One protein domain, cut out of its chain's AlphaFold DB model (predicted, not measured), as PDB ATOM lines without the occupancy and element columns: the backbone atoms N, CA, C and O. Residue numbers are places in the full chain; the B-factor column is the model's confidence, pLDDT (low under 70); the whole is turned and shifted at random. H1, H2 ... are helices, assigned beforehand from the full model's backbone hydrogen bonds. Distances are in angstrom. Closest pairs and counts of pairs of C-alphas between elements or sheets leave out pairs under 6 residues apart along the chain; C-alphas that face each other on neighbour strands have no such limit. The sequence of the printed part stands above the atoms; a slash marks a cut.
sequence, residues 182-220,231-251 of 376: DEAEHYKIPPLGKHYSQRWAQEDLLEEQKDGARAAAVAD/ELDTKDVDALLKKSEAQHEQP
ATOM      1  N   ASP A 182     -14.420 -64.951 109.099       77.62
ATOM      2  CA  ASP A 182     -14.912 -63.747 108.423       77.62
ATOM      3  C   ASP A 182     -15.651 -64.035 107.103       77.62
ATOM      4  O   ASP A 182     -15.804 -63.146 106.265       77.62
ATOM      5  N   GLU A 183     -16.116 -65.266 106.850       78.75
ATOM      6  CA  GLU A 183     -16.734 -65.646 105.562       78.75
ATOM      7  C   GLU A 183     -17.870 -64.691 105.143       78.75
ATOM      8  O   GLU A 183     -17.984 -64.324 103.975       78.75
ATOM      9  N   ALA A 184     -18.672 -64.222 106.100       79.06
ATOM     10  CA  ALA A 184     -19.763 -63.283 105.846       79.06
ATOM     11  C   ALA A 184     -19.286 -61.879 105.435       79.06
ATOM     12  O   ALA A 184     -20.010 -61.168 104.738       79.06
ATOM     13  N   GLU A 185     -18.091 -61.463 105.851       85.06
ATOM     14  CA  GLU A 185     -17.540 -60.144 105.531       85.06
ATOM     15  C   GLU A 185     -17.032 -60.072 104.093       85.06
ATOM     16  O   GLU A 185     -17.227 -59.056 103.430       85.06
ATOM     17  N   HIS A 186     -16.507 -61.181 103.568       82.88
ATOM     18  CA  HIS A 186     -16.002 -61.288 102.195       82.88
ATOM     19  C   HIS A 186     -17.078 -61.063 101.121       82.88
ATOM     20  O   HIS A 186     -16.759 -60.736  99.979       82.88
ATOM     21  N   TYR A 187     -18.356 -61.227 101.472       86.94
ATOM     22  CA  TYR A 187     -19.480 -61.013 100.560       86.94
ATOM     23  C   TYR A 187     -20.179 -59.658 100.755       86.94
ATOM     24  O   TYR A 187     -21.149 -59.373 100.050       86.94
ATOM     25  N   LYS A 188     -19.731 -58.810 101.691       89.62
ATOM     26  CA  LYS A 188     -20.333 -57.483 101.890       89.62
ATOM     27  C   LYS A 188     -19.903 -56.546 100.764       89.62
ATOM     28  O   LYS A 188     -18.719 -56.290 100.577       89.62
ATOM     29  N   ILE A 189     -20.883 -56.008 100.042       87.62
ATOM     30  CA  ILE A 189     -20.668 -54.948  99.055       87.62
ATOM     31  C   ILE A 189     -20.816 -53.606  99.786       87.62
ATOM     32  O   ILE A 189     -21.880 -53.367 100.368       87.62
ATOM     33  N   PRO A 190     -19.781 -52.750  99.817       85.81
ATOM     34  CA  PRO A 190     -19.883 -51.425 100.419       85.81
ATOM     35  C   PRO A 190     -20.932 -50.556  99.710       85.81
ATOM     36  O   PRO A 190     -21.156 -50.728  98.511       85.81
ATOM     37  N   PRO A 191     -21.564 -49.604 100.416       83.69
ATOM     38  CA  PRO A 191     -22.450 -48.643  99.773       83.69
ATOM     39  C   PRO A 191     -21.670 -47.749  98.800       83.69
ATOM     40  O   PRO A 191     -20.483 -47.477  99.003       83.69
ATOM     41  N   LEU A 192     -22.361 -47.253  97.773       82.50
ATOM     42  CA  LEU A 192     -21.813 -46.252  96.863       82.50
ATOM     43  C   LEU A 192     -21.445 -44.977  97.641       82.50
ATOM     44  O   LEU A 192     -22.192 -44.511  98.503       82.50
ATOM     45  N   GLY A 193     -20.263 -44.431  97.348       83.06
ATOM     46  CA  GLY A 193     -19.814 -43.147  97.886       83.06
ATOM     47  C   GLY A 193     -20.459 -41.952  97.173       83.06
ATOM     48  O   GLY A 193     -21.243 -42.116  96.241       83.06
ATOM     49  N   LYS A 194     -20.097 -40.728  97.584       84.44
ATOM     50  CA  LYS A 194     -20.479 -39.503  96.856       84.44
ATOM     51  C   LYS A 194     -19.939 -39.543  95.421       84.44
ATOM     52  O   LYS A 194     -18.801 -39.965  95.207       84.44
ATOM     53  N   HIS A 195     -20.725 -39.055  94.461       83.94
ATOM     54  CA  HIS A 195     -20.324 -39.004  93.055       83.94
ATOM     55  C   HIS A 195     -19.113 -38.077  92.843       83.94
ATOM     56  O   HIS A 195     -18.988 -37.050  93.515       83.94
ATOM     57  N   TYR A 196     -18.224 -38.411  91.901       83.25
ATOM     58  CA  TYR A 196     -16.979 -37.662  91.682       83.25
ATOM     59  C   TYR A 196     -17.211 -36.198  91.313       83.25
ATOM     60  O   TYR A 196     -16.497 -35.349  91.823       83.25
ATOM     61  N   SER A 197     -18.238 -35.884  90.519       81.62
ATOM     62  CA  SER A 197     -18.566 -34.487  90.189       81.62
ATOM     63  C   SER A 197     -18.915 -33.657  91.427       81.62
ATOM     64  O   SER A 197     -18.477 -32.519  91.544       81.62
ATOM     65  N   GLN A 198     -19.647 -34.240  92.381       82.31
ATOM     66  CA  GLN A 198     -19.976 -33.580  93.643       82.31
ATOM     67  C   GLN A 198     -18.733 -33.420  94.518       82.31
ATOM     68  O   GLN A 198     -18.545 -32.379  95.140       82.31
ATOM     69  N   ARG A 199     -17.869 -34.443  94.554       86.38
ATOM     70  CA  ARG A 199     -16.594 -34.371  95.273       86.38
ATOM     71  C   ARG A 199     -15.670 -33.307  94.696       86.38
ATOM     72  O   ARG A 199     -15.097 -32.562  95.474       86.38
ATOM     73  N   TRP A 200     -15.561 -33.215  93.376       89.31
ATOM     74  CA  TRP A 200     -14.760 -32.195  92.704       89.31
ATOM     75  C   TRP A 200     -15.324 -30.804  92.939       89.31
ATOM     76  O   TRP A 200     -14.590 -29.953  93.402       89.31
ATOM     77  N   ALA A 201     -16.633 -30.597  92.775       85.44
ATOM     78  CA  ALA A 201     -17.249 -29.303  93.078       85.44
ATOM     79  C   ALA A 201     -17.015 -28.870  94.538       85.44
ATOM     80  O   ALA A 201     -16.803 -27.694  94.828       85.44
ATOM     81  N   GLN A 202     -17.034 -29.826  95.470       85.00
ATOM     82  CA  GLN A 202     -16.708 -29.590  96.872       85.00
ATOM     83  C   GLN A 202     -15.218 -29.281  97.093       85.00
ATOM     84  O   GLN A 202     -14.902 -28.374  97.859       85.00
ATOM     85  N   GLU A 203     -14.319 -30.035  96.460       85.94
ATOM     86  CA  GLU A 203     -12.865 -29.849  96.542       85.94
ATOM     87  C   GLU A 203     -12.441 -28.506  95.919       85.94
ATOM     88  O   GLU A 203     -11.711 -27.760  96.569       85.94
ATOM     89  N   ASP A 204     -12.981 -28.150  94.750       87.25
ATOM     90  CA  ASP A 204     -12.745 -26.889  94.037       87.25
ATOM     91  C   ASP A 204     -13.190 -25.685  94.878       87.25
ATOM     92  O   ASP A 204     -12.430 -24.738  95.069       87.25
ATOM     93  N   LEU A 205     -14.394 -25.730  95.463       83.44
ATOM     94  CA  LEU A 205     -14.898 -24.636  96.300       83.44
ATOM     95  C   LEU A 205     -14.055 -24.451  97.572       83.44
ATOM     96  O   LEU A 205     -13.829 -23.327  98.033       83.44
ATOM     97  N   LEU A 206     -13.568 -25.552  98.146       82.38
ATOM     98  CA  LEU A 206     -12.681 -25.512  99.302       82.38
ATOM     99  C   LEU A 206     -11.282 -24.992  98.921       82.38
ATOM    100  O   LEU A 206     -10.653 -24.276  99.706       82.38
ATOM    101  N   GLU A 207     -10.797 -25.318  97.721       84.44
ATOM    102  CA  GLU A 207      -9.550 -24.792  97.161       84.44
ATOM    103  C   GLU A 207      -9.644 -23.284  96.895       84.44
ATOM    104  O   GLU A 207      -8.781 -22.539  97.363       84.44
ATOM    105  N   GLU A 208     -10.729 -22.808  96.275       82.31
ATOM    106  CA  GLU A 208     -10.993 -21.379  96.081       82.31
ATOM    107  C   GLU A 208     -11.061 -20.624  97.412       82.31
ATOM    108  O   GLU A 208     -10.488 -19.538  97.541       82.31
ATOM    109  N   GLN A 209     -11.701 -21.197  98.440       78.62
ATOM    110  CA  GLN A 209     -11.724 -20.586  99.768       78.62
ATOM    111  C   GLN A 209     -10.315 -20.490 100.360       78.62
ATOM    112  O   GLN A 209      -9.948 -19.463 100.935       78.62
ATOM    113  N   LYS A 210      -9.511 -21.544 100.223       79.38
ATOM    114  CA  LYS A 210      -8.144 -21.587 100.746       79.38
ATOM    115  C   LYS A 210      -7.229 -20.604 100.022       79.38
ATOM    116  O   LYS A 210      -6.415 -19.940 100.668       79.38
ATOM    117  N   ASP A 211      -7.363 -20.476  98.710       78.88
ATOM    118  CA  ASP A 211      -6.589 -19.532  97.910       78.88
ATOM    119  C   ASP A 211      -7.064 -18.089  98.107       78.88
ATOM    120  O   ASP A 211      -6.230 -17.186  98.226       78.88
ATOM    121  N   GLY A 212      -8.366 -17.868  98.299       74.56
ATOM    122  CA  GLY A 212      -8.934 -16.598  98.744       74.56
ATOM    123  C   GLY A 212      -8.453 -16.195 100.143       74.56
ATOM    124  O   GLY A 212      -8.058 -15.049 100.353       74.56
ATOM    125  N   ALA A 213      -8.386 -17.139 101.086       70.69
ATOM    126  CA  ALA A 213      -7.851 -16.920 102.431       70.69
ATOM    127  C   ALA A 213      -6.340 -16.627 102.407       70.69
ATOM    128  O   ALA A 213      -5.865 -15.736 103.115       70.69
ATOM    129  N   ARG A 214      -5.573 -17.312 101.548       68.31
ATOM    130  CA  ARG A 214      -4.151 -17.013 101.305       68.31
ATOM    131  C   ARG A 214      -3.962 -15.631 100.680       68.31
ATOM    132  O   ARG A 214      -3.082 -14.892 101.118       68.31
ATOM    133  N   ALA A 215      -4.784 -15.257  99.702       65.44
ATOM    134  CA  ALA A 215      -4.752 -13.938  99.075       65.44
ATOM    135  C   ALA A 215      -5.129 -12.820 100.065       65.44
ATOM    136  O   ALA A 215      -4.450 -11.791 100.113       65.44
ATOM    137  N   ALA A 216      -6.137 -13.045 100.914       61.34
ATOM    138  CA  ALA A 216      -6.527 -12.133 101.988       61.34
ATOM    139  C   ALA A 216      -5.409 -11.969 103.034       61.34
ATOM    140  O   ALA A 216      -5.033 -10.845 103.362       61.34
ATOM    141  N   ALA A 217      -4.774 -13.065 103.467       60.31
ATOM    142  CA  ALA A 217      -3.644 -13.026 104.398       60.31
ATOM    143  C   ALA A 217      -2.405 -12.297 103.831       60.31
ATOM    144  O   ALA A 217      -1.635 -11.687 104.579       60.31
ATOM    145  N   VAL A 218      -2.198 -12.330 102.509       60.56
ATOM    146  CA  VAL A 218      -1.145 -11.556 101.826       60.56
ATOM    147  C   VAL A 218      -1.516 -10.067 101.726       60.56
ATOM    148  O   VAL A 218      -0.634  -9.215 101.860       60.56
ATOM    149  N   ALA A 219      -2.800  -9.735 101.557       58.44
ATOM    150  CA  ALA A 219      -3.301  -8.358 101.524       58.44
ATOM    151  C   ALA A 219      -3.308  -7.673 102.911       58.44
ATOM    152  O   ALA A 219      -3.010  -6.478 103.008       58.44
ATOM    153  N   ASP A 220      -3.545  -8.425 103.994       52.66
ATOM    154  CA  ASP A 220      -3.572  -7.922 105.380       52.66
ATOM    155  C   ASP A 220      -2.219  -7.381 105.878       52.66
ATOM    156  O   ASP A 220      -2.164  -6.544 106.780       52.66
ATOM    157  N   GLU A 231     -13.408 -20.205 107.529       58.91
ATOM    158  CA  GLU A 231     -13.318 -21.463 106.781       58.91
ATOM    159  C   GLU A 231     -14.669 -22.187 106.900       58.91
ATOM    160  O   GLU A 231     -15.186 -22.348 108.008       58.91
ATOM    161  N   LEU A 232     -15.282 -22.537 105.767       62.81
ATOM    162  CA  LEU A 232     -16.513 -23.322 105.761       62.81
ATOM    163  C   LEU A 232     -16.105 -24.780 105.955       62.81
ATOM    164  O   LEU A 232     -15.169 -25.250 105.310       62.81
ATOM    165  N   ASP A 233     -16.813 -25.510 106.814       70.81
ATOM    166  CA  ASP A 233     -16.601 -26.953 106.899       70.81
ATOM    167  C   ASP A 233     -17.274 -27.654 105.704       70.81
ATOM    168  O   ASP A 233     -18.197 -27.147 105.063       70.81
ATOM    169  N   THR A 234     -16.834 -28.878 105.443       71.56
ATOM    170  CA  THR A 234     -17.317 -29.819 104.425       71.56
ATOM    171  C   THR A 234     -18.853 -29.867 104.340       71.56
ATOM    172  O   THR A 234     -19.427 -29.946 103.255       71.56
ATOM    173  N   LYS A 235     -19.539 -29.769 105.486       76.94
ATOM    174  CA  LYS A 235     -21.010 -29.794 105.582       76.94
ATOM    175  C   LYS A 235     -21.684 -28.518 105.076       76.94
ATOM    176  O   LYS A 235     -22.776 -28.596 104.519       76.94
ATOM    177  N   ASP A 236     -21.050 -27.366 105.264       78.75
ATOM    178  CA  ASP A 236     -21.580 -26.080 104.808       78.75
ATOM    179  C   ASP A 236     -21.414 -25.945 103.290       78.75
ATOM    180  O   ASP A 236     -22.318 -25.463 102.606       78.75
ATOM    181  N   VAL A 237     -20.306 -26.472 102.753       76.00
ATOM    182  CA  VAL A 237     -20.078 -26.615 101.307       76.00
ATOM    183  C   VAL A 237     -21.118 -27.545 100.674       76.00
ATOM    184  O   VAL A 237     -21.735 -27.178  99.675       76.00
ATOM    185  N   ASP A 238     -21.392 -28.705 101.285       77.19
ATOM    186  CA  ASP A 238     -22.446 -29.621 100.822       77.19
ATOM    187  C   ASP A 238     -23.828 -28.938 100.791       77.19
ATOM    188  O   ASP A 238     -24.600 -29.114  99.845       77.19
ATOM    189  N   ALA A 239     -24.156 -28.150 101.820       80.62
ATOM    190  CA  ALA A 239     -25.421 -27.425 101.890       80.62
ATOM    191  C   ALA A 239     -25.516 -26.314 100.831       80.62
ATOM    192  O   ALA A 239     -26.594 -26.091 100.275       80.62
ATOM    193  N   LEU A 240     -24.403 -25.637 100.534       77.19
ATOM    194  CA  LEU A 240     -24.336 -24.593  99.517       77.19
ATOM    195  C   LEU A 240     -24.488 -25.166  98.106       77.19
ATOM    196  O   LEU A 240     -25.300 -24.642  97.350       77.19
ATOM    197  N   LEU A 241     -23.801 -26.272  97.790       73.00
ATOM    198  CA  LEU A 241     -23.934 -26.978  96.508       73.00
ATOM    199  C   LEU A 241     -25.369 -27.472  96.284       73.00
ATOM    200  O   LEU A 241     -25.964 -27.252  95.232       73.00
ATOM    201  N   LYS A 242     -25.983 -28.049  97.321       76.31
ATOM    202  CA  LYS A 242     -27.378 -28.498  97.252       76.31
ATOM    203  C   LYS A 242     -28.361 -27.335  97.063       76.31
ATOM    204  O   LYS A 242     -29.406 -27.485  96.433       76.31
ATOM    205  N   LYS A 243     -28.042 -26.163  97.619       74.38
ATOM    206  CA  LYS A 243     -28.833 -24.942  97.437       74.38
ATOM    207  C   LYS A 243     -28.623 -24.333  96.048       74.38
ATOM    208  O   LYS A 243     -29.600 -23.874  95.467       74.38
ATOM    209  N   SER A 244     -27.405 -24.353  95.505       63.81
ATOM    210  CA  SER A 244     -27.118 -23.859  94.154       63.81
ATOM    211  C   SER A 244     -27.748 -24.735  93.076       63.81
ATOM    212  O   SER A 244     -28.309 -24.192  92.133       63.81
ATOM    213  N   GLU A 245     -27.759 -26.060  93.246       61.09
ATOM    214  CA  GLU A 245     -28.501 -26.979  92.369       61.09
ATOM    215  C   GLU A 245     -30.000 -26.640  92.354       61.09
ATOM    216  O   GLU A 245     -30.610 -26.553  91.294       61.09
ATOM    217  N   ALA A 246     -30.584 -26.329  93.517       60.50
ATOM    218  CA  ALA A 246     -31.982 -25.902  93.618       60.50
ATOM    219  C   ALA A 246     -32.249 -24.478  93.077       60.50
ATOM    220  O   ALA A 246     -33.396 -24.137  92.790       60.50
ATOM    221  N   GLN A 247     -31.218 -23.632  92.962       54.56
ATOM    222  CA  GLN A 247     -31.312 -22.269  92.424       54.56
ATOM    223  C   GLN A 247     -30.951 -22.169  90.934       54.56
ATOM    224  O   GLN A 247     -31.325 -21.177  90.315       54.56
ATOM    225  N   HIS A 248     -30.308 -23.183  90.342       51.59
ATOM    226  CA  HIS A 248     -29.965 -23.233  88.911       51.59
ATOM    227  C   HIS A 248     -31.201 -23.214  87.983       51.59
ATOM    228  O   HIS A 248     -31.092 -22.953  86.791       51.59
ATOM    229  N   GLU A 249     -32.395 -23.408  88.551       51.41
ATOM    230  CA  GLU A 249     -33.700 -23.278  87.891       51.41
ATOM    231  C   GLU A 249     -34.223 -21.821  87.791       51.41
ATOM    232  O   GLU A 249     -35.296 -21.578  87.229       51.41
ATOM    233  N   GLN A 250     -33.524 -20.827  88.358       52.97
ATOM    234  CA  GLN A 250     -33.879 -19.404  88.239       52.97
ATOM    235  C   GLN A 250     -32.979 -18.706  87.203       52.97
ATOM    236  O   GLN A 250     -31.759 -18.847  87.269       52.97
ATOM    237  N   PRO A 251     -33.546 -17.941  86.251       52.69
ATOM    238  CA  PRO A 251     -32.764 -17.278  85.215       52.69
ATOM    239  C   PRO A 251     -31.980 -16.102  85.812       52.69
ATOM    240  O   PRO A 251     -32.546 -15.042  86.068       52.69
TER     241      PRO A 251
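Overview. This is residues 182 to 220 and 231 to 251 of the 376 residues of the protein "ADA3 homolog" of Pteropus vampyrus (UniProt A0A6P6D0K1). A long helix, H1, has a shorter helix, H2, set steeply on its side, and residues 182 to 195 stick out before H1 as a long tail. The two helices meet at residues 201 to 206 of H1, from where H2 reaches away. The printed part has 60 residues with two named helices, H1 then H2, and no named strand; it is all helix. The whole is extended, with a radius of gyration of the C-alphas of 17.7 A, and flat, spanning 59 by 35 by 15 A.

Along the chain. After the tail, H1 holds residues 196 to 219, 33.8 A long, from C-alpha 196 at (-16.979, -37.662, 91.682). H2 holds residues 234 to 247, 19.9 A, ending at C-alpha 247 at (-31.312, -22.269, 92.424).

Arrangement. H1 touches H2 with residues 201 to 206 alone; the closest C-alphas, of Gln 202 and Val 237, are 6.3 A apart. They run opposite ways at a steep tilt of 69 degrees, only just short of about perpendicular. In H1 and H2 every O i to N i+4 pair is within hydrogen-bond range.

Size, cuts and confidence. The C-alphas farthest apart, of Glu 183 and Asp 220, are 59.2 A apart. Residues 221 to 230 are not printed; C-alphas 220 and 231 are 16.7 A apart across this cut. The pLDDT is under 70 at residues 214 to 220, 231 to 232 and 244 to 251.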